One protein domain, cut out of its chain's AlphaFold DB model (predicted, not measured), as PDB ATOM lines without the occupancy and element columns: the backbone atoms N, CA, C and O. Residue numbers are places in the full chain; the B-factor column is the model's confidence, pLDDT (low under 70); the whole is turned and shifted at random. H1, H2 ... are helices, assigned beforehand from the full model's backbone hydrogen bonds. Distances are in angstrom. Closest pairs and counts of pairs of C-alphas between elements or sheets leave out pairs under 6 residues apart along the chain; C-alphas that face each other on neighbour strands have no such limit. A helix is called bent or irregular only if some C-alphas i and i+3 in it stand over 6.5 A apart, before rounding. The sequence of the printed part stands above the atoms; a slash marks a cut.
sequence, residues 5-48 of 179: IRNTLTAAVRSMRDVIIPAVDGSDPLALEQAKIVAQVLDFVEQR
ATOM      1  N   ILE A   5     -39.863  28.860  35.388       87.88
ATOM      2  CA  ILE A   5     -38.567  28.866  34.700       87.88
ATOM      3  C   ILE A   5     -37.476  28.435  35.675       87.88
ATOM      4  O   ILE A   5     -36.778  27.460  35.395       87.88
ATOM      5  N   ARG A   6     -37.390  29.070  36.850       88.12
ATOM      6  CA  ARG A   6     -36.403  28.696  37.874       88.12
ATOM      7  C   ARG A   6     -36.541  27.233  38.284       88.12
ATOM      8  O   ARG A   6     -35.562  26.498  38.258       88.12
ATOM      9  N   ASN A   7     -37.759  26.773  38.567       91.00
ATOM     10  CA  ASN A   7     -37.990  25.371  38.934       91.00
ATOM     11  C   ASN A   7     -37.553  24.393  37.827       91.00
ATOM     12  O   ASN A   7     -37.030  23.318  38.123       91.00
ATOM     13  N   THR A   8     -37.760  24.761  36.558       93.56
ATOM     14  CA  THR A   8     -37.332  23.950  35.410       93.56
ATOM     15  C   THR A   8     -35.808  23.921  35.289       93.56
ATOM     16  O   THR A   8     -35.247  22.849  35.068       93.56
ATOM     17  N   LEU A   9     -35.131  25.055  35.492       94.00
ATOM     18  CA  LEU A   9     -33.667  25.136  35.502       94.00
ATOM     19  C   LEU A   9     -33.068  24.298  36.636       94.00
ATOM     20  O   LEU A   9     -32.226  23.444  36.366       94.00
ATOM     21  N   THR A  10     -33.576  24.429  37.865       93.88
ATOM     22  CA  THR A  10     -33.143  23.604  39.004       93.88
ATOM     23  C   THR A  10     -33.308  22.113  38.706       93.88
ATOM     24  O   THR A  10     -32.422  21.302  38.986       93.88
ATOM     25  N   ALA A  11     -34.440  21.715  38.116       95.69
ATOM     26  CA  ALA A  11     -34.676  20.326  37.735       95.69
ATOM     27  C   ALA A  11     -33.698  19.851  36.645       95.69
ATOM     28  O   ALA A  11     -33.191  18.732  36.733       95.69
ATOM     29  N   ALA A  12     -33.398  20.692  35.654       96.56
ATOM     30  CA  ALA A  12     -32.444  20.384  34.593       96.56
ATOM     31  C   ALA A  12     -31.014  20.216  35.136       96.56
ATOM     32  O   ALA A  12     -30.355  19.226  34.818       96.56
ATOM     33  N   VAL A  13     -30.563  21.118  36.015       95.62
ATOM     34  CA  VAL A  13     -29.251  21.035  36.680       95.62
ATOM     35  C   VAL A  13     -29.129  19.746  37.496       95.62
ATOM     36  O   VAL A  13     -28.127  19.034  37.390       95.62
ATOM     37  N   ARG A  14     -30.165  19.388  38.268       96.56
ATOM     38  CA  ARG A  14     -30.190  18.132  39.038       96.56
ATOM     39  C   ARG A  14     -30.203  16.905  38.135       96.56
ATOM     40  O   ARG A  14     -29.447  15.977  38.381       96.56
ATOM     41  N   SER A  15     -30.988  16.912  37.058       97.94
ATOM     42  CA  SER A  15     -30.998  15.822  36.074       97.94
ATOM     43  C   SER A  15     -29.609  15.595  35.467       97.94
ATOM     44  O   SER A  15     -29.139  14.458  35.384       97.94
ATOM     45  N   MET A  16     -28.901  16.677  35.123       97.94
ATOM     46  CA  MET A  16     -27.527  16.587  34.631       97.94
ATOM     47  C   MET A  16     -26.580  15.957  35.658       97.94
ATOM     48  O   MET A  16     -25.839  15.037  35.313       97.94
ATOM     49  N   ARG A  17     -26.606  16.435  36.908       96.06
ATOM     50  CA  ARG A  17     -25.685  16.005  37.976       96.06
ATOM     51  C   ARG A  17     -25.975  14.598  38.498       96.06
ATOM     52  O   ARG A  17     -25.041  13.825  38.693       96.06
ATOM     53  N   ASP A  18     -27.246  14.272  38.695       97.50
ATOM     54  CA  ASP A  18     -27.670  13.085  39.442       97.50
ATOM     55  C   ASP A  18     -27.982  11.890  38.528       97.50
ATOM     56  O   ASP A  18     -27.955  10.748  38.983       97.50
ATOM     57  N   VAL A  19     -28.285  12.135  37.245       97.81
ATOM     58  CA  VAL A  19     -28.715  11.089  36.301       97.81
ATOM     59  C   VAL A  19     -27.813  11.021  35.078       97.81
ATOM     60  O   VAL A  19     -27.252   9.966  34.797       97.81
ATOM     61  N   ILE A  20     -27.660  12.127  34.346       97.56
ATOM     62  CA  ILE A  20     -27.020  12.100  33.023       97.56
ATOM     63  C   ILE A  20     -25.513  11.889  33.149       97.56
ATOM     64  O   ILE A  20     -25.010  10.922  32.591       97.56
ATOM     65  N   ILE A  21     -24.794  12.731  33.902       97.56
ATOM     66  CA  ILE A  21     -23.335  12.607  34.074       97.56
ATOM     67  C   ILE A  21     -22.939  11.218  34.616       97.56
ATOM     68  O   ILE A  21     -22.041  10.614  34.031       97.56
ATOM     69  N   PRO A  22     -23.592  10.664  35.661       97.44
ATOM     70  CA  PRO A  22     -23.299   9.310  36.136       97.44
ATOM     71  C   PRO A  22     -23.583   8.196  35.118       97.44
ATOM     72  O   PRO A  22     -23.008   7.118  35.234       97.44
ATOM     73  N   ALA A  23     -24.476   8.433  34.154       97.25
ATOM     74  CA  ALA A  23     -24.833   7.471  33.114       97.25
ATOM     75  C   ALA A  23     -23.952   7.563  31.856       97.25
ATOM     76  O   ALA A  23     -24.043   6.683  30.998       97.25
ATOM     77  N   VAL A  24     -23.116   8.599  31.723       96.38
ATOM     78  CA  VAL A  24     -22.150   8.700  30.620       96.38
ATOM     79  C   VAL A  24     -21.091   7.606  30.765       96.38
ATOM     80  O   VAL A  24     -20.584   7.356  31.859       96.38
ATOM     81  N   ASP A  25     -20.739   6.964  29.650       95.12
ATOM     82  CA  ASP A  25     -19.664   5.974  29.605       95.12
ATOM     83  C   ASP A  25     -18.334   6.601  30.054       95.12
ATOM     84  O   ASP A  25     -17.790   7.493  29.404       95.12
ATOM     85  N   GLY A  26     -17.790   6.113  31.171       91.94
ATOM     86  CA  GLY A  26     -16.523   6.597  31.721       91.94
ATOM     87  C   GLY A  26     -15.300   6.296  30.846       91.94
ATOM     88  O   GLY A  26     -14.227   6.834  31.113       91.94
ATOM     89  N   SER A  27     -15.443   5.450  29.820       95.88
ATOM     90  CA  SER A  27     -14.402   5.183  28.825       95.88
ATOM     91  C   SER A  27     -14.384   6.177  27.658       95.88
ATOM     92  O   SER A  27     -13.439   6.143  26.869       95.88
ATOM     93  N   ASP A  28     -15.354   7.099  27.595       96.75
ATOM     94  CA  ASP A  28     -15.387   8.237  26.669       96.75
ATOM     95  C   ASP A  28     -15.172   9.565  27.432       96.75
ATOM     96  O   ASP A  28     -16.126  10.208  27.894       96.75
ATOM     97  N   PRO A  29     -13.909  10.015  27.585       94.75
ATOM     98  CA  PRO A  29     -13.591  11.255  28.288       94.75
ATOM     99  C   PRO A  29     -14.233  12.490  27.657       94.75
ATOM    100  O   PRO A  29     -14.569  13.429  28.379       94.75
ATOM    101  N   LEU A  30     -14.416  12.487  26.332       97.31
ATOM    102  CA  LEU A  30     -14.986  13.617  25.610       97.31
ATOM    103  C   LEU A  30     -16.470  13.757  25.948       97.31
ATOM    104  O   LEU A  30     -16.912  14.850  26.294       97.31
ATOM    105  N   ALA A  31     -17.232  12.662  25.913       96.69
ATOM    106  CA  ALA A  31     -18.645  12.683  26.289       96.69
ATOM    107  C   ALA A  31     -18.843  13.166  27.735       96.69
ATOM    108  O   ALA A  31     -19.735  13.974  28.014       96.69
ATOM    109  N   LEU A  32     -17.980  12.721  28.653       96.88
ATOM    110  CA  LEU A  32     -18.034  13.132  30.055       96.88
ATOM    111  C   LEU A  32     -17.715  14.621  30.237       96.88
ATOM    112  O   LEU A  32     -18.358  15.299  31.040       96.88
ATOM    113  N   GLU A  33     -16.728  15.137  29.509       96.56
ATOM    114  CA  GLU A  33     -16.385  16.559  29.511       96.56
ATOM    115  C   GLU A  33     -17.538  17.412  28.972       96.56
ATOM    116  O   GLU A  33     -17.961  18.354  29.642       96.56
ATOM    117  N   GLN A  34     -18.118  17.041  27.827       97.25
ATOM    118  CA  GLN A  34     -19.247  17.775  27.250       97.25
ATOM    119  C   GLN A  34     -20.467  17.782  28.185       97.25
ATOM    120  O   GLN A  34     -21.096  18.825  28.371       97.25
ATOM    121  N   ALA A  35     -20.772  16.661  28.850       97.00
ATOM    122  CA  ALA A  35     -21.857  16.608  29.832       97.00
ATOM    123  C   ALA A  35     -21.613  17.545  31.030       97.00
ATOM    124  O   ALA A  35     -22.542  18.198  31.511       97.00
ATOM    125  N   LYS A  36     -20.363  17.658  31.495       94.81
ATOM    126  CA  LYS A  36     -19.985  18.594  32.566       94.81
ATOM    127  C   LYS A  36     -20.112  20.051  32.129       94.81
ATOM    128  O   LYS A  36     -20.642  20.844  32.902       94.81
ATOM    129  N   ILE A  37     -19.691  20.388  30.909       95.06
ATOM    130  CA  ILE A  37     -19.830  21.743  30.351       95.06
ATOM    131  C   ILE A  37     -21.307  22.146  30.306       95.06
ATOM    132  O   ILE A  37     -21.670  23.213  30.794       95.06
ATOM    133  N   VAL A  38     -22.185  21.276  29.799       96.56
ATOM    134  CA  VAL A  38     -23.633  21.551  29.763       96.56
ATOM    135  C   VAL A  38     -24.192  21.775  31.172       96.56
ATOM    136  O   VAL A  38     -24.944  22.724  31.388       96.56
ATOM    137  N   ALA A  39     -23.800  20.951  32.151       95.19
ATOM    138  CA  ALA A  39     -24.224  21.133  33.539       95.19
ATOM    139  C   ALA A  39     -23.748  22.472  34.129       95.19
ATOM    140  O   ALA A  39     -24.515  23.129  34.827       95.19
ATOM    141  N   GLN A  40     -22.511  22.886  33.834       94.38
ATOM    142  CA  GLN A  40     -21.960  24.177  34.259       94.38
ATOM    143  C   GLN A  40     -22.710  25.357  33.634       94.38
ATOM    144  O   GLN A  40     -23.017  26.316  34.334       94.38
ATOM    145  N   VAL A  41     -23.057  25.279  32.345       94.88
ATOM    146  CA  VAL A  41     -23.841  26.325  31.669       94.88
ATOM    147  C   VAL A  41     -25.233  26.452  32.288       94.88
ATOM    148  O   VAL A  41     -25.676  27.566  32.558       94.88
ATOM    149  N   LEU A  42     -25.921  25.338  32.554       95.69
ATOM    150  CA  LEU A  42     -27.246  25.375  33.185       95.69
ATOM    151  C   LEU A  42     -27.194  25.955  34.604       95.69
ATOM    152  O   LEU A  42     -28.057  26.750  34.962       95.69
ATOM    153  N   ASP A  43     -26.174  25.593  35.382       94.00
ATOM    154  CA  ASP A  43     -25.953  26.113  36.736       94.00
ATOM    155  C   ASP A  43     -25.638  27.619  36.715       94.00
ATOM    156  O   ASP A  43     -26.159  28.377  37.529       94.00
ATOM    157  N   PHE A  44     -24.857  28.084  35.734       95.44
ATOM    158  CA  PHE A  44     -24.621  29.510  35.508       95.44
ATOM    159  C   PHE A  44     -25.915  30.257  35.164       95.44
ATOM    160  O   PHE A  44     -26.201  31.291  35.766       95.44
ATOM    161  N   VAL A  45     -26.720  29.732  34.233       95.19
ATOM    162  CA  VAL A  45     -28.002  30.346  33.850       95.19
ATOM    163  C   VAL A  45     -28.953  30.401  35.047       95.19
ATOM    164  O   VAL A  45     -29.547  31.447  35.293       95.19
ATOM    165  N   GLU A  46     -29.056  29.327  35.833       94.19
ATOM    166  CA  GLU A  46     -29.861  29.298  37.062       94.19
ATOM    167  C   GLU A  46     -29.444  30.397  38.052       94.19
ATOM    168  O   GLU A  46     -30.300  31.067  38.623       94.19
ATOM    169  N   GLN A  47     -28.139  30.630  38.216       93.69
ATOM    170  CA  GLN A  47     -27.600  31.654  39.117       93.69
ATOM    171  C   GLN A  47     -27.714  33.094  38.591       93.69
ATOM    172  O   GLN A  47     -27.392  34.032  39.324       93.69
ATOM    173  N   ARG A  48     -28.068  33.295  37.317       94.75
ATOM    174  CA  ARG A  48     -28.036  34.616  36.662       94.75
ATOM    175  C   ARG A  48     -29.365  35.068  36.087       94.75
ATOM    176  O   ARG A  48     -29.516  36.261  35.844       94.75
TER     177      ARG A  48
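AT A GLANCE: This is residues 5 to 48 of the 179 residues of an uncharacterized protein of Microbacterium sp. CH12i (UniProt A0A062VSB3). Two long helices, H1 and H2, lie side by side as a helical hairpin, running opposite ways, and a tight turn joins them at one end. H1 has a kink of 33 degrees near residue 16. The printed part has 44 residues, with H1 then H2 along it and no named strand: all helix. It is only just compact, close to loose, with a radius of gyration of the C-alphas of 10.8 A, and only just a rod, spanning 34 by 16 by 9 A.

IN THESE COORDINATES: Find C-alpha 5 at (-38.567, 28.866, 34.700); from there H1, residues 5 to 23, runs 25.5 A to C-alpha 23. H1 is irregular, but only just: C-alphas 18 and 21 are 6.9 A apart. H2, residues 29 to 48, begins at C-alpha 29 at (-13.591, 11.255, 28.288) and runs 28.7 A to C-alpha 48 at (-28.036, 34.616, 36.662).

HOW THE PARTS SIT: Look at Met 16 and Ala 39: their C-alphas, the closest of H1 and H2, are 5.7 A apart, and the helices touch. Their lines stand at a shallow tilt of 19 degrees. In H2 every O i to N i+4 pair is within hydrogen-bond range; in H1, 12 of 15 are.

THE WHOLE: The C-alphas of Ile 5 and Ser 27, the two farthest apart, are 34.3 A apart. Residues 25 to 30 stand free. The printed part has no cut, and no printed residue is under 70 in pLDDT.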